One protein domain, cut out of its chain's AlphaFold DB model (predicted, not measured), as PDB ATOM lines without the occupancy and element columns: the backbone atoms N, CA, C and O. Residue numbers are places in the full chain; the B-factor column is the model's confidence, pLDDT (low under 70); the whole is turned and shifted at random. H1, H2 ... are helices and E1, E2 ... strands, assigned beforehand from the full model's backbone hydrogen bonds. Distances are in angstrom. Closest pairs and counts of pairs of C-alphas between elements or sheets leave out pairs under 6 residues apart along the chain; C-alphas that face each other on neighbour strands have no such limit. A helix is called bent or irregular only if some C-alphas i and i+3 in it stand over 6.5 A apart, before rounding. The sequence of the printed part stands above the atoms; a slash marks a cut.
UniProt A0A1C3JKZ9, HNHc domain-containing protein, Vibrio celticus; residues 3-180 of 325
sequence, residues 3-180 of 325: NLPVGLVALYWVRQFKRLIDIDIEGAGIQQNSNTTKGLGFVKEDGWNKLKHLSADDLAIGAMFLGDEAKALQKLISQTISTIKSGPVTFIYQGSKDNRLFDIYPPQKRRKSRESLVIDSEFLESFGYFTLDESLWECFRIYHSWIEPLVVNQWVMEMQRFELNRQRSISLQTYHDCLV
ATOM      1  N   ASN A   3      -7.100 -14.258  28.397       86.19
ATOM      2  CA  ASN A   3      -7.509 -14.637  27.044       86.19
ATOM      3  C   ASN A   3      -6.847 -15.959  26.666       86.19
ATOM      4  O   ASN A   3      -5.622 -16.058  26.647       86.19
ATOM      5  N   LEU A   4      -7.658 -16.963  26.340       91.88
ATOM      6  CA  LEU A   4      -7.199 -18.280  25.910       91.88
ATOM      7  C   LEU A   4      -7.682 -18.562  24.487       91.88
ATOM      8  O   LEU A   4      -8.821 -18.222  24.166       91.88
ATOM      9  N   PRO A   5      -6.895 -19.238  23.635       95.06
ATOM     10  CA  PRO A   5      -7.416 -19.772  22.383       95.06
ATOM     11  C   PRO A   5      -8.615 -20.688  22.670       95.06
ATOM     12  O   PRO A   5      -8.492 -21.678  23.392       95.06
ATOM     13  N   VAL A   6      -9.798 -20.400  22.118       97.06
ATOM     14  CA  VAL A   6     -10.994 -21.221  22.407       97.06
ATOM     15  C   VAL A   6     -10.851 -22.642  21.848       97.06
ATOM     16  O   VAL A   6     -11.423 -23.588  22.389       97.06
ATOM     17  N   GLY A   7     -10.035 -22.815  20.799       96.94
ATOM     18  CA  GLY A   7      -9.656 -24.130  20.292       96.94
ATOM     19  C   GLY A   7      -8.906 -24.968  21.329       96.94
ATOM     20  O   GLY A   7      -9.144 -26.169  21.399       96.94
ATOM     21  N   LEU A   8      -8.073 -24.348  22.176       95.69
ATOM     22  CA  LEU A   8      -7.356 -25.027  23.263       95.69
ATOM     23  C   LEU A   8      -8.335 -25.511  24.337       95.69
ATOM     24  O   LEU A   8      -8.291 -26.673  24.733       95.69
ATOM     25  N   VAL A   9      -9.280 -24.656  24.744       96.31
ATOM     26  CA  VAL A   9     -10.340 -25.028  25.699       96.31
ATOM     27  C   VAL A   9     -11.150 -26.215  25.168       96.31
ATOM     28  O   VAL A   9     -11.394 -27.184  25.884       96.31
ATOM     29  N   ALA A  10     -11.527 -26.176  23.889       97.94
ATOM     30  CA  ALA A  10     -12.255 -27.261  23.245       97.94
ATOM     31  C   ALA A  10     -11.422 -28.542  23.072       97.94
ATOM     32  O   ALA A  10     -11.972 -29.633  23.207       97.94
ATOM     33  N   LEU A  11     -10.117 -28.437  22.807       96.62
ATOM     34  CA  LEU A  11      -9.218 -29.589  22.731       96.62
ATOM     35  C   LEU A  11      -9.173 -30.328  24.071       96.62
ATOM     36  O   LEU A  11      -9.415 -31.532  24.115       96.62
ATOM     37  N   TYR A  12      -8.931 -29.609  25.168       93.81
ATOM     38  CA  TYR A  12      -8.874 -30.216  26.499       93.81
ATOM     39  C   TYR A  12     -10.234 -30.732  26.973       93.81
ATOM     40  O   TYR A  12     -10.294 -31.790  27.597       93.81
ATOM     41  N   TRP A  13     -11.330 -30.066  26.595       95.81
ATOM     42  CA  TRP A  13     -12.677 -30.610  26.768       95.81
ATOM     43  C   TRP A  13     -12.795 -31.984  26.099       95.81
ATOM     44  O   TRP A  13     -13.152 -32.964  26.745       95.81
ATOM     45  N   VAL A  14     -12.443 -32.091  24.815       96.81
ATOM     46  CA  VAL A  14     -12.487 -33.364  24.080       96.81
ATOM     47  C   VAL A  14     -11.614 -34.422  24.751       96.81
ATOM     48  O   VAL A  14     -12.106 -35.522  24.995       96.81
ATOM     49  N   ARG A  15     -10.357 -34.104  25.088       93.69
ATOM     50  CA  ARG A  15      -9.433 -35.051  25.737       93.69
ATOM     51  C   ARG A  15     -10.009 -35.605  27.038       93.69
ATOM     52  O   ARG A  15     -10.014 -36.820  27.227       93.69
ATOM     53  N   GLN A  16     -10.562 -34.741  27.888       92.12
ATOM     54  CA  GLN A  16     -11.150 -35.161  29.158       92.12
ATOM     55  C   GLN A  16     -12.370 -36.064  28.956       92.12
ATOM     56  O   GLN A  16     -12.505 -37.093  29.618       92.12
ATOM     57  N   PHE A  17     -13.241 -35.719  28.006       95.50
ATOM     58  CA  PHE A  17     -14.405 -36.538  27.688       95.50
ATOM     59  C   PHE A  17     -14.037 -37.857  27.000       95.50
ATOM     60  O   PHE A  17     -14.755 -38.830  27.199       95.50
ATOM     61  N   LYS A  18     -12.931 -37.945  26.243       94.62
ATOM     62  CA  LYS A  18     -12.504 -39.216  25.618       94.62
ATOM     63  C   LYS A  18     -12.167 -40.252  26.682       94.62
ATOM     64  O   LYS A  18     -12.640 -41.378  26.593       94.62
ATOM     65  N   ARG A  19     -11.463 -39.841  27.742       93.00
ATOM     66  CA  ARG A  19     -11.144 -40.703  28.897       93.00
ATOM     67  C   ARG A  19     -12.397 -41.259  29.587       93.00
ATOM     68  O   ARG A  19     -12.360 -42.356  30.121       93.00
ATOM     69  N   LEU A  20     -13.507 -40.519  29.549       95.12
ATOM     70  CA  LEU A  20     -14.767 -40.903  30.189       95.12
ATOM     71  C   LEU A  20     -15.707 -41.694  29.268       95.12
ATOM     72  O   LEU A  20     -16.404 -42.586  29.734       95.12
ATOM     73  N   ILE A  21     -15.776 -41.346  27.983       94.88
ATOM     74  CA  ILE A  21     -16.754 -41.900  27.030       94.88
ATOM     75  C   ILE A  21     -16.220 -43.150  26.332       94.88
ATOM     76  O   ILE A  21     -17.004 -44.050  26.040       94.88
ATOM     77  N   ASP A  22     -14.916 -43.197  26.054       93.12
ATOM     78  CA  ASP A  22     -14.316 -44.277  25.268       93.12
ATOM     79  C   ASP A  22     -13.757 -45.410  26.154       93.12
ATOM     80  O   ASP A  22     -13.370 -46.452  25.628       93.12
ATOM     81  N   ILE A  23     -13.731 -45.245  27.486       92.38
ATOM     82  CA  ILE A  23     -13.410 -46.344  28.410       92.38
ATOM     83  C   ILE A  23     -14.453 -47.460  28.291       92.38
ATOM     84  O   ILE A  23     -15.650 -47.196  28.206       92.38
ATOM     85  N   ASP A  24     -14.011 -48.715  28.312       91.62
ATOM     86  CA  ASP A  24     -14.914 -49.862  28.292       91.62
ATOM     87  C   ASP A  24     -15.195 -50.356  29.716       91.62
ATOM     88  O   ASP A  24     -14.339 -50.953  30.369       91.62
ATOM     89  N   ILE A  25     -16.407 -50.086  30.203       91.38
ATOM     90  CA  ILE A  25     -16.932 -50.635  31.452       91.38
ATOM     91  C   ILE A  25     -18.194 -51.421  31.108       91.38
ATOM     92  O   ILE A  25     -19.285 -50.852  30.984       91.38
ATOM     93  N   GLU A  26     -18.026 -52.735  30.949       89.56
ATOM     94  CA  GLU A  26     -19.104 -53.673  30.607       89.56
ATOM     95  C   GLU A  26     -19.813 -53.320  29.283       89.56
ATOM     96  O   GLU A  26     -21.032 -53.425  29.159       89.56
ATOM     97  N   GLY A  27     -19.052 -52.883  28.274       87.75
ATOM     98  CA  GLY A  27     -19.547 -52.568  26.934       87.75
ATOM     99  C   GLY A  27     -19.937 -51.104  26.716       87.75
ATOM    100  O   GLY A  27     -20.474 -50.776  25.654       87.75
ATOM    101  N   ALA A  28     -19.705 -50.212  27.689       90.94
ATOM    102  CA  ALA A  28     -20.003 -48.785  27.552       90.94
ATOM    103  C   ALA A  28     -19.095 -47.880  28.405       90.94
ATOM    104  O   ALA A  28     -18.682 -48.240  29.506       90.94
ATOM    105  N   GLY A  29     -18.892 -46.640  27.952       94.00
ATOM    106  CA  GLY A  29     -18.238 -45.590  28.739       94.00
ATOM    107  C   GLY A  29     -19.062 -45.071  29.908       94.00
ATOM    108  O   GLY A  29     -20.227 -45.426  30.105       94.00
ATOM    109  N   ILE A  30     -18.454 -44.200  30.707       95.56
ATOM    110  CA  ILE A  30     -19.097 -43.513  31.828       95.56
ATOM    111  C   ILE A  30     -20.135 -42.532  31.274       95.56
ATOM    112  O   ILE A  30     -19.818 -41.655  30.471       95.56
ATOM    113  N   GLN A  31     -21.385 -42.642  31.728       95.00
ATOM    114  CA  GLN A  31     -22.468 -41.749  31.317       95.00
ATOM    115  C   GLN A  31     -22.131 -40.296  31.696       95.00
ATOM    116  O   GLN A  31     -21.664 -40.043  32.803       95.00
ATOM    117  N   GLN A  32     -22.396 -39.352  30.785       94.25
ATOM    118  CA  GLN A  32     -22.075 -37.920  30.940       94.25
ATOM    119  C   GLN A  32     -23.290 -36.987  30.799       94.25
ATOM    120  O   GLN A  32     -23.154 -35.768  30.740       94.25
ATOM    121  N   ASN A  33     -24.493 -37.547  30.690       90.44
ATOM    122  CA  ASN A  33     -25.733 -36.789  30.576       90.44
ATOM    123  C   ASN A  33     -26.821 -37.504  31.366       90.44
ATOM    124  O   ASN A  33     -27.005 -38.703  31.181       90.44
ATOM    125  N   SER A  34     -27.575 -36.781  32.191       86.38
ATOM    126  CA  SER A  34     -28.700 -37.344  32.941       86.38
ATOM    127  C   SER A  34     -29.828 -37.842  32.031       86.38
ATOM    128  O   SER A  34     -30.529 -38.787  32.386       86.38
ATOM    129  N   ASN A  35     -29.987 -37.253  30.842       84.69
ATOM    130  CA  ASN A  35     -30.967 -37.693  29.858       84.69
ATOM    131  C   ASN A  35     -30.371 -38.743  28.907       84.69
ATOM    132  O   ASN A  35     -29.689 -38.400  27.943       84.69
ATOM    133  N   THR A  36     -30.704 -40.013  29.134       75.31
ATOM    134  CA  THR A  36     -30.235 -41.167  28.342       75.31
ATOM    135  C   THR A  36     -30.685 -41.156  26.880       75.31
ATOM    136  O   THR A  36     -30.086 -41.837  26.055       75.31
ATOM    137  N   THR A  37     -31.703 -40.365  26.527       74.81
ATOM    138  CA  THR A  37     -32.187 -40.233  25.140       74.81
ATOM    139  C   THR A  37     -31.459 -39.142  24.351       74.81
ATOM    140  O   THR A  37     -31.626 -39.042  23.137       74.81
ATOM    141  N   LYS A  38     -30.654 -38.306  25.023       81.50
ATOM    142  CA  LYS A  38     -29.903 -37.214  24.396       81.50
ATOM    143  C   LYS A  38     -28.405 -37.480  24.468       81.50
ATOM    144  O   LYS A  38     -27.819 -37.518  25.548       81.50
ATOM    145  N   GLY A  39     -27.772 -37.576  23.303       85.56
ATOM    146  CA  GLY A  39     -26.315 -37.575  23.197       85.56
ATOM    147  C   GLY A  39     -25.696 -36.244  23.636       85.56
ATOM    148  O   GLY A  39     -26.379 -35.226  23.785       85.56
ATOM    149  N   LEU A  40     -24.380 -36.247  23.825       93.38
ATOM    150  CA  LEU A  40     -23.618 -35.028  24.086       93.38
ATOM    151  C   LEU A  40     -23.530 -34.195  22.803       93.38
ATOM    152  O   LEU A  40     -23.236 -34.725  21.736       93.38
ATOM    153  N   GLY A  41     -23.744 -32.880  22.903       93.19
ATOM    154  CA  GLY A  41     -23.857 -31.989  21.736       93.19
ATOM    155  C   GLY A  41     -22.638 -31.956  20.802       93.19
ATOM    156  O   GLY A  41     -22.773 -31.574  19.637       93.19
ATOM    157  N   PHE A  42     -21.469 -32.382  21.287       96.31
ATOM    158  CA  PHE A  42     -20.210 -32.449  20.541       96.31
ATOM    159  C   PHE A  42     -19.870 -33.851  20.003       96.31
ATOM    160  O   PHE A  42     -18.946 -33.987  19.204       96.31
ATOM    161  N   VAL A  43     -20.615 -34.890  20.395       96.44
ATOM    162  CA  VAL A  43     -20.444 -36.252  19.876       96.44
ATOM    163  C   VAL A  43     -21.301 -36.395  18.618       96.44
ATOM    164  O   VAL A  43     -22.504 -36.634  18.700       96.44
ATOM    165  N   LYS A  44     -20.694 -36.181  17.443       96.69
ATOM    166  CA  LYS A  44     -21.382 -36.228  16.138       96.69
ATOM    167  C   LYS A  44     -20.700 -37.157  15.133       96.69
ATOM    168  O   LYS A  44     -19.499 -37.417  15.228       96.69
ATOM    169  N   GLU A  45     -21.476 -37.586  14.135       96.69
ATOM    170  CA  GLU A  45     -21.068 -38.521  13.074       96.69
ATOM    171  C   GLU A  45     -19.854 -38.066  12.261       96.69
ATOM    172  O   GLU A  45     -19.040 -38.886  11.854       96.69
ATOM    173  N   ASP A  46     -19.717 -36.763  12.020       96.62
ATOM    174  CA  ASP A  46     -18.681 -36.188  11.162       96.62
ATOM    175  C   ASP A  46     -17.541 -35.504  11.936       96.62
ATOM    176  O   ASP A  46     -16.704 -34.838  11.329       96.62
ATOM    177  N   GLY A  47     -17.525 -35.664  13.261       97.19
ATOM    178  CA  GLY A  47     -16.484 -35.185  14.165       97.19
ATOM    179  C   GLY A  47     -16.001 -36.328  15.049       97.19
ATOM    180  O   GLY A  47     -15.200 -37.149  14.612       97.19
ATOM    181  N   TRP A  48     -16.531 -36.410  16.273       97.56
ATOM    182  CA  TRP A  48     -16.166 -37.437  17.261       97.56
ATOM    183  C   TRP A  48     -16.160 -38.863  16.699       97.56
ATOM    184  O   TRP A  48     -15.186 -39.590  16.872       97.56
ATOM    185  N   ASN A  49     -17.224 -39.275  15.999       96.25
ATOM    186  CA  ASN A  49     -17.375 -40.671  15.571       96.25
ATOM    187  C   ASN A  49     -16.366 -41.091  14.493       96.25
ATOM    188  O   ASN A  49     -16.070 -42.278  14.383       96.25
ATOM    189  N   LYS A  50     -15.795 -40.139  13.744       97.31
ATOM    190  CA  LYS A  50     -14.694 -40.393  12.798       97.31
ATOM    191  C   LYS A  50     -13.331 -40.540  13.474       97.31
ATOM    192  O   LYS A  50     -12.384 -40.917  12.803       97.31
ATOM    193  N   LEU A  51     -13.239 -40.235  14.767       97.12
ATOM    194  CA  LEU A  51     -11.999 -40.186  15.545       97.12
ATOM    195  C   LEU A  51     -12.048 -41.121  16.769       97.12
ATOM    196  O   LEU A  51     -11.315 -40.924  17.737       97.12
ATOM    197  N   LYS A  52     -12.937 -42.124  16.766       93.94
ATOM    198  CA  LYS A  52     -13.080 -43.089  17.873       93.94
ATOM    199  C   LYS A  52     -11.869 -43.997  18.051       93.94
ATOM    200  O   LYS A  52     -11.634 -44.468  19.153       93.94
ATOM    201  N   HIS A  53     -11.122 -44.252  16.981       93.25
ATOM    202  CA  HIS A  53      -9.897 -45.053  17.027       93.25
ATOM    203  C   HIS A  53      -8.734 -44.327  17.708       93.25
ATOM    204  O   HIS A  53      -7.750 -44.971  18.050       93.25
ATOM    205  N   LEU A  54      -8.842 -43.009  17.901       93.19
ATOM    206  CA  LEU A  54      -7.871 -42.219  18.646       93.19
ATOM    207  C   LEU A  54      -8.189 -42.269  20.139       93.19
ATOM    208  O   LEU A  54      -9.353 -42.215  20.535       93.19
ATOM    209  N   SER A  55      -7.157 -42.291  20.968       89.94
ATOM    210  CA  SER A  55      -7.218 -42.055  22.407       89.94
ATOM    211  C   SER A  55      -7.229 -40.552  22.728       89.94
ATOM    212  O   SER A  55      -7.201 -39.694  21.843       89.94
ATOM    213  N   ALA A  56      -7.304 -40.202  24.015       88.75
ATOM    214  CA  ALA A  56      -7.166 -38.812  24.449       88.75
ATOM    215  C   ALA A  56      -5.754 -38.247  24.204       88.75
ATOM    216  O   ALA A  56      -5.604 -37.028  24.101       88.75
ATOM    217  N   ASP A  57      -4.740 -39.106  24.119       83.94
ATOM    218  CA  ASP A  57      -3.334 -38.695  24.041       83.94
ATOM    219  C   ASP A  57      -2.857 -38.536  22.598       83.94
ATOM    220  O   ASP A  57      -2.008 -37.696  22.324       83.94
ATOM    221  N   ASP A  58      -3.526 -39.187  21.643       85.06
ATOM    222  CA  ASP A  58      -3.330 -38.920  20.212       85.06
ATOM    223  C   ASP A  58      -3.748 -37.488  19.815       85.06
ATOM    224  O   ASP A  58      -3.338 -36.972  18.780       85.06
ATOM    225  N   LEU A  59      -4.553 -36.814  20.649       89.75
ATOM    226  CA  LEU A  59      -4.947 -35.408  20.489       89.75
ATOM    227  C   LEU A  59      -3.972 -34.439  21.188       89.75
ATOM    228  O   LEU A  59      -4.378 -33.368  21.650       89.75
ATOM    229  N   ALA A  60      -2.703 -34.823  21.310       85.25
ATOM    230  CA  ALA A  60      -1.659 -33.985  21.879       85.25
ATOM    231  C   ALA A  60      -1.368 -32.745  21.020       85.25
ATOM    232  O   ALA A  60      -1.578 -32.706  19.806       85.25
ATOM    233  N   ILE A  61      -0.834 -31.716  21.673       85.56
ATOM    234  CA  ILE A  61      -0.256 -30.563  20.986       85.56
ATOM    235  C   ILE A  61       0.877 -31.044  20.068       85.56
ATOM    236  O   ILE A  61       1.634 -31.947  20.408       85.56
ATOM    237  N   GLY A  62       0.961 -30.462  18.875       79.12
ATOM    238  CA  GLY A  62       1.932 -30.824  17.849       79.12
ATOM    239  C   GLY A  62       1.581 -32.088  17.052       79.12
ATOM    240  O   GLY A  62       2.257 -32.378  16.064       79.12
ATOM    241  N   ALA A  63       0.512 -32.814  17.404       83.88
ATOM    242  CA  ALA A  63       0.028 -33.934  16.601       83.88
ATOM    243  C   ALA A  63      -0.441 -33.461  15.213       83.88
ATOM    244  O   ALA A  63      -1.098 -32.421  15.084       83.88
ATOM    245  N   MET A  64      -0.105 -34.229  14.173       86.62
ATOM    246  CA  MET A  64      -0.500 -33.950  12.790       86.62
ATOM    247  C   MET A  64      -1.625 -34.872  12.341       86.62
ATOM    248  O   MET A  64      -1.571 -36.080  12.536       86.62
ATOM    249  N   PHE A  65      -2.600 -34.284  11.654       92.19
ATOM    250  CA  PHE A  65      -3.735 -34.979  11.064       92.19
ATOM    251  C   PHE A  65      -3.803 -34.703   9.569       92.19
ATOM    252  O   PHE A  65      -3.553 -33.578   9.124       92.19
ATOM    253  N   LEU A  66      -4.188 -35.720   8.798       92.31
ATOM    254  CA  LEU A  66      -4.283 -35.671   7.339       92.31
ATOM    255  C   LEU A  66      -5.675 -36.114   6.861       92.31
ATOM    256  O   LEU A  66      -6.388 -36.849   7.543       92.31
ATOM    257  N   GLY A  67      -6.066 -35.657   5.672       95.25
ATOM    258  CA  GLY A  67      -7.270 -36.074   4.961       95.25
ATOM    259  C   GLY A  67      -8.550 -35.958   5.792       95.25
ATOM    260  O   GLY A  67      -8.925 -34.879   6.263       95.25
ATOM    261  N   ASP A  68      -9.245 -37.085   5.935       95.38
ATOM    262  CA  ASP A  68     -10.535 -37.158   6.620       95.38
ATOM    263  C   ASP A  68     -10.424 -36.930   8.129       95.38
ATOM    264  O   ASP A  68     -11.314 -36.303   8.707       95.38
ATOM    265  N   GLU A  69      -9.323 -37.342   8.765       96.19
ATOM    266  CA  GLU A  69      -9.101 -37.080  10.189       96.19
ATOM    267  C   GLU A  69      -8.894 -35.587  10.448       96.19
ATOM    268  O   GLU A  69      -9.485 -35.033  11.374       96.19
ATOM    269  N   ALA A  70      -8.143 -34.896   9.581       96.25
ATOM    270  CA  ALA A  70      -7.962 -33.446   9.675       96.25
ATOM    271  C   ALA A  70      -9.306 -32.706   9.575       96.25
ATOM    272  O   ALA A  70      -9.576 -31.755  10.320       96.25
ATOM    273  N   LYS A  71     -10.179 -33.145   8.660       96.94
ATOM    274  CA  LYS A  71     -11.533 -32.594   8.483       96.94
ATOM    275  C   LYS A  71     -12.417 -32.898   9.696       96.94
ATOM    276  O   LYS A  71     -13.100 -31.996  10.189       96.94
ATOM    277  N   ALA A  72     -12.385 -34.130  10.202       97.81
ATOM    278  CA  ALA A  72     -13.142 -34.549  11.376       97.81
ATOM    279  C   ALA A  72     -12.708 -33.803  12.643       97.81
ATOM    280  O   ALA A  72     -13.561 -33.340  13.398       97.81
ATOM    281  N   LEU A  73     -11.407 -33.587  12.846       98.00
ATOM    282  CA  LEU A  73     -10.882 -32.865  14.005       98.00
ATOM    283  C   LEU A  73     -11.327 -31.398  14.002       98.00
ATOM    284  O   LEU A  73     -11.806 -30.883  15.012       98.00
ATOM    285  N   GLN A  74     -11.265 -30.725  12.850       97.50
ATOM    286  CA  GLN A  74     -11.779 -29.355  12.713       97.50
ATOM    287  C   GLN A  74     -13.273 -29.251  13.046       97.50
ATOM    288  O   GLN A  74     -13.702 -28.278  13.682       97.50
ATOM    289  N   LYS A  75     -14.065 -30.241  12.619       97.75
ATOM    290  CA  LYS A  75     -15.496 -30.323  12.924       97.75
ATOM    291  C   LYS A  75     -15.739 -30.597  14.400       97.75
ATOM    292  O   LYS A  75     -16.525 -29.872  14.999       97.75
ATOM    293  N   LEU A  76     -15.026 -31.558  14.982       98.50
ATOM    294  CA  LEU A  76     -15.102 -31.894  16.399       98.50
ATOM    295  C   LEU A  76     -14.833 -30.662  17.268       98.50
ATOM    296  O   LEU A  76     -15.687 -30.293  18.068       98.50
ATOM    297  N   ILE A  77     -13.722 -29.950  17.046       98.19
ATOM    298  CA  ILE A  77     -13.413 -28.727  17.802       98.19
ATOM    299  C   ILE A  77     -14.522 -27.678  17.625       98.19
ATOM    300  O   ILE A  77     -15.000 -27.117  18.607       98.19
ATOM    301  N   SER A  78     -15.020 -27.460  16.401       97.38
ATOM    302  CA  SER A  78     -16.121 -26.510  16.155       97.38
ATOM    303  C   SER A  78     -17.421 -26.897  16.885       97.38
ATOM    304  O   SER A  78     -18.112 -26.037  17.433       97.38
ATOM    305  N   GLN A  79     -17.762 -28.187  16.908       98.31
ATOM    306  CA  GLN A  79     -18.949 -28.730  17.576       98.31
ATOM    307  C   GLN A  79     -18.823 -28.646  19.103       98.31
ATOM    308  O   GLN A  79     -19.793 -28.293  19.784       98.31
ATOM    309  N   THR A  80     -17.627 -28.893  19.635       98.50
ATOM    310  CA  THR A  80     -17.297 -28.700  21.049       98.50
ATOM    311  C   THR A  80     -17.428 -27.238  21.452       98.50
ATOM    312  O   THR A  80     -18.153 -26.944  22.399       98.50
ATOM    313  N   ILE A  81     -16.846 -26.303  20.694       98.12
ATOM    314  CA  ILE A  81     -16.983 -24.858  20.950       98.12
ATOM    315  C   ILE A  81     -18.454 -24.441  20.938       98.12
ATOM    316  O   ILE A  81     -18.896 -23.714  21.825       98.12
ATOM    317  N   SER A  82     -19.237 -24.921  19.966       97.62
ATOM    318  CA  SER A  82     -20.677 -24.646  19.921       97.62
ATOM    319  C   SER A  82     -21.390 -25.156  21.173       97.62
ATOM    320  O   SER A  82     -22.258 -24.458  21.691       97.62
ATOM    321  N   THR A  83     -21.020 -26.343  21.664       97.31
ATOM    322  CA  THR A  83     -21.601 -26.934  22.875       97.31
ATOM    323  C   THR A  83     -21.235 -26.125  24.119       97.31
ATOM    324  O   THR A  83     -22.122 -25.782  24.898       97.31
ATOM    325  N   ILE A  84     -19.962 -25.740  24.265       97.06
ATOM    326  CA  ILE A  84     -19.465 -24.872  25.345       97.06
ATOM    327  C   ILE A  84     -20.202 -23.527  25.330       97.06
ATOM    328  O   ILE A  84     -20.677 -23.060  26.367       97.06
ATOM    329  N   LYS A  85     -20.366 -22.931  24.142       96.44
ATOM    330  CA  LYS A  85     -21.068 -21.659  23.962       96.44
ATOM    331  C   LYS A  85     -22.534 -21.752  24.383       96.44
ATOM    332  O   LYS A  85     -23.000 -20.907  25.140       96.44
ATOM    333  N   SER A  86     -23.256 -22.773  23.913       95.69
ATOM    334  CA  SER A  86     -24.672 -22.977  24.257       95.69
ATOM    335  C   SER A  86     -24.899 -23.468  25.687       95.69
ATOM    336  O   SER A  86     -26.022 -23.404  26.172       95.69
ATOM    337  N   GLY A  87     -23.861 -24.001  26.332       93.88
ATOM    338  CA  GLY A  87     -23.899 -24.528  27.690       93.88
ATOM    339  C   GLY A  87     -23.246 -23.561  28.680       93.88
ATOM    340  O   GLY A  87     -23.812 -22.497  28.940       93.88
ATOM    341  N   PRO A  88     -22.072 -23.904  29.246       93.44
ATOM    342  CA  PRO A  88     -21.465 -23.174  30.360       93.44
ATOM    343  C   PRO A  88     -21.295 -21.671  30.112       93.44
ATOM    344  O   PRO A  88     -21.579 -20.886  31.007       93.44
ATOM    345  N   VAL A  89     -20.935 -21.237  28.902       94.81
ATOM    346  CA  VAL A  89     -20.779 -19.798  28.601       94.81
ATOM    347  C   VAL A  89     -22.107 -19.041  28.676       94.81
ATOM    348  O   VAL A  89     -22.140 -17.881  29.063       94.81
ATOM    349  N   THR A  90     -23.222 -19.686  28.326       94.25
ATOM    350  CA  THR A  90     -24.554 -19.066  28.398       94.25
ATOM    351  C   THR A  90     -25.142 -19.126  29.811       94.25
ATOM    352  O   THR A  90     -25.870 -18.219  30.209       94.25
ATOM    353  N   PHE A  91     -24.856 -20.192  30.565       93.56
ATOM    354  CA  PHE A  91     -25.560 -20.496  31.816       93.56
ATOM    355  C   PHE A  91     -24.752 -20.270  33.099       93.56
ATOM    356  O   PHE A  91     -25.342 -20.337  34.175       93.56
ATOM    357  N   ILE A  92     -23.452 -19.973  33.018       92.62
ATOM    358  CA  ILE A  92     -22.630 -19.628  34.184       92.62
ATOM    359  C   ILE A  92     -22.519 -18.101  34.284       92.62
ATOM    360  O   ILE A  92     -21.787 -17.453  33.535       92.62
ATOM    361  N   TYR A  93     -23.268 -17.529  35.225       92.19
ATOM    362  CA  TYR A  93     -23.347 -16.092  35.485       92.19
ATOM    363  C   TYR A  93     -23.466 -15.814  36.986       92.19
ATOM    364  O   TYR A  93     -23.888 -16.681  37.755       92.19
ATOM    365  N   GLN A  94     -23.117 -14.600  37.410       87.69
ATOM    366  CA  GLN A  94     -23.204 -14.174  38.807       87.69
ATOM    367  C   GLN A  94     -24.341 -13.163  38.999       87.69
ATOM    368  O   GLN A  94     -24.299 -12.040  38.496       87.69
ATOM    369  N   GLY A  95     -25.354 -13.548  39.775       90.00
ATOM    370  CA  GLY A  95     -26.525 -12.713  40.049       90.00
ATOM    371  C   GLY A  95     -27.476 -12.641  38.851       90.00
ATOM    372  O   GLY A  95     -28.455 -13.381  38.804       90.00
ATOM    373  N   SER A  96     -27.189 -11.764  37.884       90.38
ATOM    374  CA  SER A  96     -27.994 -11.595  36.662       90.38
ATOM    375  C   SER A  96     -27.432 -12.398  35.489       90.38
ATOM    376  O   SER A  96     -26.218 -12.541  35.363       90.38
ATOM    377  N   LYS A  97     -28.308 -12.843  34.578       87.94
ATOM    378  CA  LYS A  97     -27.950 -13.548  33.329       87.94
ATOM    379  C   LYS A  97     -27.065 -12.729  32.385       87.94
ATOM    380  O   LYS A  97     -26.394 -13.302  31.527       87.94
ATOM    381  N   ASP A  98     -27.075 -11.410  32.536       87.25
ATOM    382  CA  ASP A  98     -26.228 -10.511  31.752       87.25
ATOM    383  C   ASP A  98     -24.787 -10.469  32.279       87.25
ATOM    384  O   ASP A  98     -23.877 -10.105  31.543       87.25
ATOM    385  N   ASN A  99     -24.560 -10.896  33.526       88.69
ATOM    386  CA  ASN A  99     -23.247 -10.928  34.164       88.69
ATOM    387  C   ASN A  99     -22.609 -12.320  34.042       88.69
ATOM    388  O   ASN A  99     -22.450 -13.051  35.027       88.69
ATOM    389  N   ARG A 100     -22.330 -12.729  32.802       90.75
ATOM    390  CA  ARG A 100     -21.708 -14.025  32.496       90.75
ATOM    391  C   ARG A 100     -20.249 -14.016  32.925       90.75
ATOM    392  O   ARG A 100     -19.550 -13.030  32.734       90.75
ATOM    393  N   LEU A 101     -19.786 -15.134  33.482       91.06
ATOM    394  CA  LEU A 101     -18.389 -15.263  33.921       91.06
ATOM    395  C   LEU A 101     -17.431 -15.607  32.775       91.06
ATOM    396  O   LEU A 101     -16.213 -15.513  32.940       91.06
ATOM    397  N   PHE A 102     -17.981 -16.016  31.631       93.81
ATOM    398  CA  PHE A 102     -17.235 -16.456  30.463       93.81
ATOM    399  C   PHE A 102     -17.806 -15.847  29.190       93.81
ATOM    400  O   PHE A 102     -19.025 -15.748  29.042       93.81
ATOM    401  N   ASP A 103     -16.924 -15.572  28.234       94.12
ATOM    402  CA  ASP A 103     -17.278 -15.145  26.886       94.12
ATOM    403  C   ASP A 103     -16.453 -15.888  25.831       94.12
ATOM    404  O   ASP A 103     -15.361 -16.401  26.088       94.12
ATOM    405  N   ILE A 104     -17.002 -15.966  24.617       95.94
ATOM    406  CA  ILE A 104     -16.294 -16.478  23.440       95.94
ATOM    407  C   ILE A 104     -16.375 -15.439  22.332       95.94
ATOM    408  O   ILE A 104     -17.452 -15.194  21.771       95.94
ATOM    409  N   TYR A 105     -15.217 -14.906  21.959       94.56
ATOM    410  CA  TYR A 105     -15.063 -14.028  20.810       94.56
ATOM    411  C   TYR A 105     -14.725 -14.851  19.562       94.56
ATOM    412  O   TYR A 105     -13.794 -15.659  19.594       94.56
ATOM    413  N   PRO A 106     -15.469 -14.675  18.455       92.56
ATOM    414  CA  PRO A 106     -15.196 -15.387  17.213       92.56
ATOM    415  C   PRO A 106     -13.858 -14.940  16.597       92.56
ATOM    416  O   PRO A 106     -13.369 -13.847  16.896       92.56
ATOM    417  N   PRO A 107     -13.273 -15.742  15.694       91.25
ATOM    418  CA  PRO A 107     -12.056 -15.351  15.001       91.25
ATOM    419  C   PRO A 107     -12.339 -14.190  14.042       91.25
ATOM    420  O   PRO A 107     -13.405 -14.117  13.430       91.25
ATOM    421  N   GLN A 108     -11.352 -13.310  13.847       84.62
ATOM    422  CA  GLN A 108     -11.484 -12.158  12.943       84.62
ATOM    423  C   GLN A 108     -11.641 -12.561  11.469       84.62
ATOM    424  O   GLN A 108     -12.222 -11.826  10.673       84.62
ATOM    425  N   LYS A 109     -11.112 -13.728  11.083       87.31
ATOM    426  CA  LYS A 109     -11.160 -14.249   9.712       87.31
ATOM    427  C   LYS A 109     -11.906 -15.574   9.680       87.31
ATOM    428  O   LYS A 109     -11.717 -16.435  10.538       87.31
ATOM    429  N   ARG A 110     -12.723 -15.769   8.641       82.19
ATOM    430  CA  ARG A 110     -13.406 -17.046   8.414       82.19
ATOM    431  C   ARG A 110     -12.378 -18.126   8.076       82.19
ATOM    432  O   ARG A 110     -11.605 -17.985   7.130       82.19
ATOM    433  N   ARG A 111     -12.406 -19.221   8.832       86.50
ATOM    434  CA  ARG A 111     -11.530 -20.376   8.616       86.50
ATOM    435  C   ARG A 111     -11.925 -21.127   7.347       86.50
ATOM    436  O   ARG A 111     -13.112 -21.320   7.079       86.50
ATOM    437  N   LYS A 112     -10.925 -21.594   6.599       84.38
ATOM    438  CA  LYS A 112     -11.102 -22.601   5.547       84.38
ATOM    439  C   LYS A 112     -10.822 -23.979   6.138       84.38
ATOM    440  O   LYS A 112      -9.918 -24.111   6.957       84.38
ATOM    441  N   SER A 113     -11.585 -24.980   5.704       86.62
ATOM    442  CA  SER A 113     -11.290 -26.376   6.026       86.62
ATOM    443  C   SER A 113      -9.933 -26.744   5.431       86.62
ATOM    444  O   SER A 113      -9.732 -26.565   4.231       86.62
ATOM    445  N   ARG A 114      -9.018 -27.245   6.259       89.88
ATOM    446  CA  ARG A 114      -7.696 -27.729   5.832       89.88
ATOM    447  C   ARG A 114      -7.724 -29.245   5.611       89.88
ATOM    448  O   ARG A 114      -8.464 -29.936   6.310       89.88
ATOM    449  N   GLU A 115      -6.956 -29.751   4.647       90.75
ATOM    450  CA  GLU A 115      -6.785 -31.201   4.416       90.75
ATOM    451  C   GLU A 115      -5.621 -31.797   5.210       90.75
ATOM    452  O   GLU A 115      -5.542 -33.005   5.377       90.75
ATOM    453  N   SER A 116      -4.741 -30.953   5.733       91.69
ATOM    454  CA  SER A 116      -3.711 -31.316   6.694       91.69
ATOM    455  C   SER A 116      -3.607 -30.216   7.740       91.69
ATOM    456  O   SER A 116      -3.825 -29.034   7.443       91.69
ATOM    457  N   LEU A 117      -3.332 -30.593   8.984       92.69
ATOM    458  CA  LEU A 117      -3.101 -29.637  10.060       92.69
ATOM    459  C   LEU A 117      -2.215 -30.238  11.143       92.69
ATOM    460  O   LEU A 117      -2.213 -31.450  11.348       92.69
ATOM    461  N   VAL A 118      -1.527 -29.358  11.858       89.25
ATOM    462  CA  VAL A 118      -0.873 -29.647  13.131       89.25
ATOM    463  C   VAL A 118      -1.681 -28.959  14.230       89.25
ATOM    464  O   VAL A 118      -2.217 -27.869  14.014       89.25
ATOM    465  N   ILE A 119      -1.812 -29.597  15.393       91.19
ATOM    466  CA  ILE A 119      -2.396 -28.962  16.579       91.19
ATOM    467  C   ILE A 119      -1.362 -27.991  17.170       91.19
ATOM    468  O   ILE A 119      -0.621 -28.336  18.081       91.19
ATOM    469  N   ASP A 120      -1.297 -26.779  16.636       87.12
ATOM    470  CA  ASP A 120      -0.405 -25.713  17.097       87.12
ATOM    471  C   ASP A 120      -1.181 -24.463  17.544       87.12
ATOM    472  O   ASP A 120      -2.416 -24.406  17.472       87.12
ATOM    473  N   SER A 121      -0.465 -23.449  18.034       88.69
ATOM    474  CA  SER A 121      -1.074 -22.193  18.485       88.69
ATOM    475  C   SER A 121      -1.896 -21.525  17.379       88.69
ATOM    476  O   SER A 121      -3.013 -21.084  17.640       88.69
ATOM    477  N   GLU A 122      -1.408 -21.516  16.131       89.69
ATOM    478  CA  GLU A 122      -2.132 -20.922  14.998       89.69
ATOM    479  C   GLU A 122      -3.469 -21.641  14.767       89.69
ATOM    480  O   GLU A 122      -4.524 -21.010  14.631       89.69
ATOM    481  N   PHE A 123      -3.456 -22.975  14.758       92.88
ATOM    482  CA  PHE A 123      -4.656 -23.783  14.615       92.88
ATOM    483  C   PHE A 123      -5.651 -23.529  15.751       92.88
ATOM    484  O   PHE A 123      -6.841 -23.336  15.478       92.88
ATOM    485  N   LEU A 124      -5.201 -23.497  17.003       94.69
ATOM    486  CA  LEU A 124      -6.070 -23.343  18.172       94.69
ATOM    487  C   LEU A 124      -6.656 -21.927  18.285       94.69
ATOM    488  O   LEU A 124      -7.841 -21.776  18.599       94.69
ATOM    489  N   GLU A 125      -5.868 -20.900  17.963       93.62
ATOM    490  CA  GLU A 125      -6.299 -19.494  17.920       93.62
ATOM    491  C   GLU A 125      -7.218 -19.197  16.742       93.62
ATOM    492  O   GLU A 125      -8.084 -18.324  16.822       93.62
ATOM    493  N   SER A 126      -7.105 -19.965  15.653       94.31
ATOM    494  CA  SER A 126      -7.940 -19.750  14.472       94.31
ATOM    495  C   SER A 126      -9.444 -19.882  14.749       94.31
ATOM    496  O   SER A 126     -10.244 -19.444  13.924       94.31
ATOM    497  N   PHE A 127      -9.847 -20.457  15.889       95.69
ATOM    498  CA  PHE A 127     -11.238 -20.568  16.338       95.69
ATOM    499  C   PHE A 127     -11.753 -19.368  17.149       95.69
ATOM    500  O   PHE A 127     -12.948 -19.322  17.440       95.69
ATOM    501  N   GLY A 128     -10.894 -18.408  17.494       95.56
ATOM    502  CA  GLY A 128     -11.215 -17.279  18.362       95.56
ATOM    503  C   GLY A 128     -10.709 -17.469  19.792       95.56
ATOM    504  O   GLY A 128      -9.851 -18.313  20.056       95.56
ATOM    505  N   TYR A 129     -11.257 -16.689  20.721       96.06
ATOM    506  CA  TYR A 129     -10.758 -16.617  22.093       96.06
ATOM    507  C   TYR A 129     -11.865 -16.845  23.115       96.06
ATOM    508  O   TYR A 129     -12.971 -16.325  22.980       96.06
ATOM    509  N   PHE A 130     -11.541 -17.636  24.131       96.19
ATOM    510  CA  PHE A 130     -12.304 -17.791  25.356       96.19
ATOM    511  C   PHE A 130     -11.759 -16.808  26.383       96.19
ATOM    512  O   PHE A 130     -10.544 -16.741  26.591       96.19
ATOM    513  N   THR A 131     -12.645 -16.067  27.029       94.56
ATOM    514  CA  THR A 131     -12.262 -15.072  28.024       94.56
ATOM    515  C   THR A 131     -13.030 -15.278  29.309       94.56
ATOM    516  O   THR A 131     -14.184 -15.707  29.304       94.56
ATOM    517  N   LEU A 132     -12.375 -14.944  30.408       92.31
ATOM    518  CA  LEU A 132     -12.918 -14.997  31.752       92.31
ATOM    519  C   LEU A 132     -12.498 -13.749  32.520       92.31
ATOM    520  O   LEU A 132     -11.489 -13.109  32.190       92.31
ATOM    521  N   ASP A 133     -13.278 -13.426  33.547       86.62
ATOM    522  CA  ASP A 133     -12.964 -12.321  34.443       86.62
ATOM    523  C   ASP A 133     -11.556 -12.461  35.047       86.62
ATOM    524  O   ASP A 133     -11.061 -13.560  35.312       86.62
ATOM    525  N   GLU A 134     -10.892 -11.326  35.253       85.81
ATOM    526  CA  GLU A 134      -9.514 -11.289  35.737       85.81
ATOM    527  C   GLU A 134      -9.367 -11.829  37.157       85.81
ATOM    528  O   GLU A 134      -8.399 -12.536  37.439       85.81
ATOM    529  N   SER A 135     -10.342 -11.568  38.031       88.25
ATOM    530  CA  SER A 135     -10.313 -12.099  39.394       88.25
ATOM    531  C   SER A 135     -10.454 -13.621  39.399       88.25
ATOM    532  O   SER A 135      -9.773 -14.304  40.165       88.25
ATOM    533  N   LEU A 136     -11.270 -14.168  38.491       88.75
ATOM    534  CA  LEU A 136     -11.427 -15.610  38.333       88.75
ATOM    535  C   LEU A 136     -10.164 -16.253  37.746       88.75
ATOM    536  O   LEU A 136      -9.741 -17.308  38.217       88.75
ATOM    537  N   TRP A 137      -9.532 -15.606  36.765       89.38
ATOM    538  CA  TRP A 137      -8.246 -16.048  36.222       89.38
ATOM    539  C   TRP A 137      -7.161 -16.119  37.299       89.38
ATOM    540  O   TRP A 137      -6.475 -17.136  37.415       89.38
ATOM    541  N   GLU A 138      -7.023 -15.071  38.113       86.69
ATOM    542  CA  GLU A 138      -6.017 -15.056  39.173       86.69
ATOM    543  C   GLU A 138      -6.338 -16.084  40.265       86.69
ATOM    544  O   GLU A 138      -5.439 -16.767  40.753       86.69
ATOM    545  N   CYS A 139      -7.623 -16.282  40.577       89.62
ATOM    546  CA  CYS A 139      -8.069 -17.339  41.480       89.62
ATOM    547  C   CYS A 139      -7.643 -18.727  40.980       89.62
ATOM    548  O   CYS A 139      -7.041 -19.488  41.738       89.62
ATOM    549  N   PHE A 140      -7.867 -19.040  39.696       88.06
ATOM    550  CA  PHE A 140      -7.383 -20.293  39.113       88.06
ATOM    551  C   PHE A 140      -5.866 -20.407  39.195       88.06
ATOM    552  O   PHE A 140      -5.364 -21.451  39.588       88.06
ATOM    553  N   ARG A 141      -5.127 -19.340  38.889       82.44
ATOM    554  CA  ARG A 141      -3.661 -19.350  38.944       82.44
ATOM    555  C   ARG A 141      -3.098 -19.593  40.343       82.44
ATOM    556  O   ARG A 141      -2.123 -20.325  40.471       82.44
ATOM    557  N   ILE A 142      -3.664 -18.959  41.367       83.38
ATOM    558  CA  ILE A 142      -3.145 -19.028  42.741       83.38
ATOM    559  C   ILE A 142      -3.619 -20.303  43.442       83.38
ATOM    560  O   ILE A 142      -2.840 -20.953  44.137       83.38
ATOM    561  N   TYR A 143      -4.887 -20.671  43.260       86.00
ATOM    562  CA  TYR A 143      -5.541 -21.731  44.027       86.00
ATOM    563  C   TYR A 143      -5.762 -23.021  43.228       86.00
ATOM    564  O   TYR A 143      -6.536 -23.871  43.668       86.00
ATOM    565  N   HIS A 144      -5.089 -23.211  42.083       81.75
ATOM    566  CA  HIS A 144      -5.279 -24.393  41.225       81.75
ATOM    567  C   HIS A 144      -5.207 -25.719  42.000       81.75
ATOM    568  O   HIS A 144      -6.057 -26.580  41.804       81.75
ATOM    569  N   SER A 145      -4.259 -25.856  42.935       80.00
ATOM    570  CA  SER A 145      -4.050 -27.076  43.728       80.00
ATOM    571  C   SER A 145      -5.204 -27.412  44.678       80.00
ATOM    572  O   SER A 145      -5.326 -28.552  45.113       80.00
ATOM    573  N   TRP A 146      -6.065 -26.438  44.983       83.06
ATOM    574  CA  TRP A 146      -7.274 -26.611  45.792       83.06
ATOM    575  C   TRP A 146      -8.522 -26.727  44.913       83.06
ATOM    576  O   TRP A 146      -9.447 -27.472  45.233       83.06
ATOM    577  N   ILE A 147      -8.544 -25.996  43.797       86.94
ATOM    578  CA  ILE A 147      -9.660 -25.973  42.852       86.94
ATOM    579  C   ILE A 147      -9.761 -27.297  42.093       86.94
ATOM    580  O   ILE A 147     -10.862 -27.819  41.953       86.94
ATOM    581  N   GLU A 148      -8.643 -27.861  41.633       85.38
ATOM    582  CA  GLU A 148      -8.637 -29.102  40.851       85.38
ATOM    583  C   GLU A 148      -9.286 -30.274  41.613       85.38
ATOM    584  O   GLU A 148     -10.276 -30.807  41.103       85.38
ATOM    585  N   PRO A 149      -8.864 -30.637  42.846       86.12
ATOM    586  CA  PRO A 149      -9.521 -31.710  43.595       86.12
ATOM    587  C   PRO A 149     -11.009 -31.443  43.842       86.12
ATOM    588  O   PRO A 149     -11.817 -32.371  43.824       86.12
ATOM    589  N   LEU A 150     -11.396 -30.179  44.054       91.62
ATOM    590  CA  LEU A 150     -12.791 -29.798  44.259       91.62
ATOM    591  C   LEU A 150     -13.626 -30.019  42.992       91.62
ATOM    592  O   LEU A 150     -14.692 -30.627  43.073       91.62
ATOM    593  N   VAL A 151     -13.148 -29.565  41.833       91.25
ATOM    594  CA  VAL A 151     -13.839 -29.742  40.546       91.25
ATOM    595  C   VAL A 151     -13.936 -31.222  40.183       91.25
ATOM    596  O   VAL A 151     -15.014 -31.676  39.801       91.25
ATOM    597  N   VAL A 152     -12.850 -31.982  40.365       91.50
ATOM    598  CA  VAL A 152     -12.838 -33.437  40.161       91.50
ATOM    599  C   VAL A 152     -13.896 -34.095  41.043       91.50
ATOM    600  O   VAL A 152     -14.773 -34.779  40.522       91.50
ATOM    601  N   ASN A 153     -13.894 -33.826  42.351       92.25
ATOM    602  CA  ASN A 153     -14.866 -34.411  43.274       92.25
ATOM    603  C   ASN A 153     -16.314 -34.052  42.909       92.25
ATOM    604  O   ASN A 153     -17.175 -34.930  42.924       92.25
ATOM    605  N   GLN A 154     -16.595 -32.798  42.538       94.75
ATOM    606  CA  GLN A 154     -17.940 -32.392  42.112       94.75
ATOM    607  C   GLN A 154     -18.387 -33.121  40.842       94.75
ATOM    608  O   GLN A 154     -19.534 -33.559  40.755       94.75
ATOM    609  N   TRP A 155     -17.488 -33.310  39.875       94.94
ATOM    610  CA  TRP A 155     -17.815 -34.049  38.659       94.94
ATOM    611  C   TRP A 155     -18.040 -35.539  38.945       94.94
ATOM    612  O   TRP A 155     -19.012 -36.108  38.448       94.94
ATOM    613  N   VAL A 156     -17.221 -36.165  39.798       95.88
ATOM    614  CA  VAL A 156     -17.448 -37.547  40.255       95.88
ATOM    615  C   VAL A 156     -18.824 -37.690  40.899       95.88
ATOM    616  O   VAL A 156     -19.596 -38.564  40.502       95.88
ATOM    617  N   MET A 157     -19.160 -36.802  41.838       95.44
ATOM    618  CA  MET A 157     -20.463 -36.808  42.502       95.44
ATOM    619  C   MET A 157     -21.613 -36.663  41.501       95.44
ATOM    620  O   MET A 157     -22.611 -37.372  41.614       95.44
ATOM    621  N   GLU A 158     -21.479 -35.795  40.496       95.62
ATOM    622  CA  GLU A 158     -22.507 -35.631  39.466       95.62
ATOM    623  C   GLU A 158     -22.642 -36.884  38.585       95.62
ATOM    624  O   GLU A 158     -23.754 -37.363  38.364       95.62
ATOM    625  N   MET A 159     -21.531 -37.487  38.146       95.69
ATOM    626  CA  MET A 159     -21.557 -38.719  37.345       95.69
ATOM    627  C   MET A 159     -22.172 -39.899  38.099       95.69
ATOM    628  O   MET A 159     -22.906 -40.690  37.500       95.69
ATOM    629  N   GLN A 160     -21.926 -40.005  39.408       95.50
ATOM    630  CA  GLN A 160     -22.530 -41.028  40.267       95.50
ATOM    631  C   GLN A 160     -24.054 -40.887  40.387       95.50
ATOM    632  O   GLN A 160     -24.736 -41.843  40.753       95.50
ATOM    633  N   ARG A 161     -24.632 -39.723  40.060       95.00
ATOM    634  CA  ARG A 161     -26.092 -39.532  40.050       95.00
ATOM    635  C   ARG A 161     -26.759 -40.085  38.795       95.00
ATOM    636  O   ARG A 161     -27.991 -40.176  38.775       95.00
ATOM    637  N   PHE A 162     -26.008 -40.438  37.759       94.56
ATOM    638  CA  PHE A 162     -26.595 -40.953  36.531       94.56
ATOM    639  C   PHE A 162     -26.950 -42.437  36.650       94.56
ATOM    640  O   PHE A 162     -26.198 -43.234  37.206       94.56
ATOM    641  N   GLU A 163     -28.120 -42.804  36.128       92.75
ATOM    642  CA  GLU A 163     -28.727 -44.119  36.358       92.75
ATOM    643  C   GLU A 163     -27.846 -45.278  35.873       92.75
ATOM    644  O   GLU A 163     -27.592 -46.201  36.642       92.75
ATOM    645  N   LEU A 164     -27.297 -45.205  34.653       91.94
ATOM    646  CA  LEU A 164     -26.448 -46.274  34.110       91.94
ATOM    647  C   LEU A 164     -25.155 -46.438  34.918       91.94
ATOM    648  O   LEU A 164     -24.639 -47.542  35.078       91.94
ATOM    649  N   ASN A 165     -24.618 -45.333  35.429       94.62
ATOM    650  CA  ASN A 165     -23.413 -45.342  36.249       94.62
ATOM    651  C   ASN A 165     -23.667 -45.974  37.626       94.62
ATOM    652  O   ASN A 165     -22.826 -46.735  38.103       94.62
ATOM    653  N   ARG A 166     -24.832 -45.704  38.237       92.38
ATOM    654  CA  ARG A 166     -25.256 -46.359  39.485       92.38
ATOM    655  C   ARG A 166     -25.475 -47.853  39.304       92.38
ATOM    656  O   ARG A 166     -24.984 -48.629  40.113       92.38
ATOM    657  N   GLN A 167     -26.195 -48.247  38.255       93.19
ATOM    658  CA  GLN A 167     -26.518 -49.652  37.991       93.19
ATOM    659  C   GLN A 167     -25.256 -50.503  37.812       93.19
ATOM    660  O   GLN A 167     -25.171 -51.593  38.368       93.19
ATOM    661  N   ARG A 168     -24.247 -49.965  37.118       93.56
ATOM    662  CA  ARG A 168     -22.945 -50.623  36.920       93.56
ATOM    663  C   ARG A 168     -22.010 -50.557  38.128       93.56
ATOM    664  O   ARG A 168     -20.913 -51.093  38.068       93.56
ATOM    665  N   SER A 169     -22.405 -49.886  39.215       92.12
ATOM    666  CA  SER A 169     -21.616 -49.790  40.453       92.12
ATOM    667  C   SER A 169     -20.144 -49.403  40.217       92.12
ATOM    668  O   SER A 169     -19.236 -49.983  40.813       92.12
ATOM    669  N   ILE A 170     -19.904 -48.428  39.329       94.88
ATOM    670  CA  ILE A 170     -18.549 -47.990  38.953       94.88
ATOM    671  C   ILE A 170     -17.788 -47.550  40.208       94.88
ATOM    672  O   ILE A 170     -18.272 -46.716  40.980       94.88
ATOM    673  N   SER A 171     -16.590 -48.105  40.402       94.50
ATOM    674  CA  SER A 171     -15.778 -47.820  41.584       94.50
ATOM    675  C   SER A 171     -15.338 -46.353  41.631       94.50
ATOM    676  O   SER A 171     -15.090 -45.731  40.596       94.50
ATOM    677  N   LEU A 172     -15.187 -45.802  42.842       93.38
ATOM    678  CA  LEU A 172     -14.673 -44.440  43.029       93.38
ATOM    679  C   LEU A 172     -13.288 -44.263  42.384       93.38
ATOM    680  O   LEU A 172     -13.037 -43.244  41.747       93.38
ATOM    681  N   GLN A 173     -12.427 -45.279  42.496       91.94
ATOM    682  CA  GLN A 173     -11.089 -45.266  41.908       91.94
ATOM    683  C   GLN A 173     -11.145 -45.096  40.385       91.94
ATOM    684  O   GLN A 173     -10.469 -44.226  39.850       91.94
ATOM    685  N   THR A 174     -12.030 -45.829  39.700       93.31
ATOM    686  CA  THR A 174     -12.191 -45.739  38.239       93.31
ATOM    687  C   THR A 174     -12.544 -44.324  37.779       93.31
ATOM    688  O   THR A 174     -12.023 -43.861  36.765       93.31
ATOM    689  N   TYR A 175     -13.399 -43.607  38.518       94.12
ATOM    690  CA  TYR A 175     -13.706 -42.213  38.189       94.12
ATOM    691  C   TYR A 175     -12.480 -41.310  38.306       94.12
ATOM    692  O   TYR A 175     -12.241 -40.495  37.415       94.12
ATOM    693  N   HIS A 176     -11.715 -41.451  39.391       90.56
ATOM    694  CA  HIS A 176     -10.500 -40.670  39.585       90.56
ATOM    695  C   HIS A 176      -9.459 -40.981  38.512       90.56
ATOM    696  O   HIS A 176      -8.930 -40.040  37.931       90.56
ATOM    697  N   ASP A 177      -9.248 -42.255  38.177       88.44
ATOM    698  CA  ASP A 177      -8.307 -42.676  37.132       88.44
ATOM    699  C   ASP A 177      -8.642 -42.040  35.771       88.44
ATOM    700  O   ASP A 177      -7.755 -41.567  35.061       88.44
ATOM    701  N   CYS A 178      -9.932 -41.950  35.422       90.31
ATOM    702  CA  CYS A 178     -10.367 -41.314  34.173       90.31
ATOM    703  C   CYS A 178     -10.239 -39.781  34.188       90.31
ATOM    704  O   CYS A 178     -10.085 -39.164  33.130       90.31
ATOM    705  N   LEU A 179     -10.355 -39.157  35.364       89.69
ATOM    706  CA  LEU A 179     -10.320 -37.704  35.543       89.69
ATOM    707  C   LEU A 179      -8.924 -37.147  35.821       89.69
ATOM    708  O   LEU A 179      -8.793 -35.935  35.984       89.69
ATOM    709  N   VAL A 180      -7.884 -37.982  35.868       78.12
ATOM    710  CA  VAL A 180      -6.535 -37.456  36.060       78.12
ATOM    711  C   VAL A 180      -6.151 -36.581  34.869       78.12
ATOM    712  O   VAL A 180      -6.080 -37.034  33.726       78.12
TER     713      VAL A 180
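AT A GLANCE: This is residues 3 to 180 of the 325 residues of the protein "HNHc domain-containing protein" of Vibrio celticus (UniProt A0A1C3JKZ9). Helices H1 and H3 cross at about a right angle as the core, with a small sheet of E1, E5 and E3 at the first residues of H1 and a two-stranded sheet, E2 and E4, by the first part of H3. The arms of the bent helix H6 run past H1 at a distance, and H8 folds back to bridge H6b and residues 16 to 20 of H1. The printed part has 178 residues, with named elements in the order E1 H1 H2 E2 H3 H4 E3 E4 H5 E5 H6 H7 H8; the class is mostly helix, and both sheets are antiparallel. It is compact, with a radius of gyration of the C-alphas of 17.0 A and spans of 47 by 42 by 30 A.

HOW THE PARTS SIT: Edge strand E1, residues 3 to 5, is the antiparallel neighbour of inner strand E5, residues 129 to 132; N 4 and O 130 are 2.9 A apart, within hydrogen-bond range. E5 is also antiparallel to edge strand E3, residues 102 to 105, with N 105 and O 129 at 2.8 A. H1, residues 6 to 21, is the hub, touching three helices; it stands up from this sheet at 67 degrees. H3, residues 67 to 86, touches H1 with residues 77 to 84 alone, about perpendicular at 83 degrees; the closest C-alphas, of Ala 10 and Thr 80, are 5.7 A apart. H2, residues 48 to 51, touches H3, closest at the C-alphas of Trp 48 and Leu 76, 5.7 A. E2, residues 64 to 66, and E4, residues 116 to 118, are antiparallel neighbours, with N 65 and O 117 at 2.9 A. H4, residues 88 to 91, is on the three-stranded sheet, on the same face as H1. H5, residues 121 to 125, touches residues 6 to 8 of H1 alone; the closest C-alphas, of Gly 7 and Leu 124, are 4.2 A apart. H6, residues 134 to 160, by its hydrogen bonds assigned as one helix, is bent, with C-alphas 142 and 145 8.2 A apart; its arms H6a, 134 to 142, and H6b, 145 to 160, are about perpendicular at 82 degrees. H7, residues 163 to 167, touches no helix. H8, residues 172 to 179, touches H6b at a steep tilt of 63 degrees, closest at the C-alphas of Val 156 and Tyr 175, 6.3 A. H8 touches H1 at a shallow tilt of 32 degrees, opposite ways, closest at the C-alphas of Arg 19 and Cys 178, 5.4 A. Every O i to N i+4 pair is within hydrogen-bond range in H3, H5, H6a, H7 and H8, against 11 of 12 in H1 and 10 of 12 in H6b; H2 and H4 are too short for such a pair.

IN THESE COORDINATES: E1 begins at C-alpha 3, (-7.509, -14.637, 27.044). H1 measures 22.0 A, H3 29.1 A, H6b 23.4 A. H8 ends at C-alpha 179, (-10.320, -37.704, 35.543).

THE WHOLE: The farthest C-alphas, of Lys 109 and Ser 169, are 48.1 A apart. The printed part has no cut; the links H1 to H2 and H2 to E2 are long. No printed residue is under 70 in pLDDT.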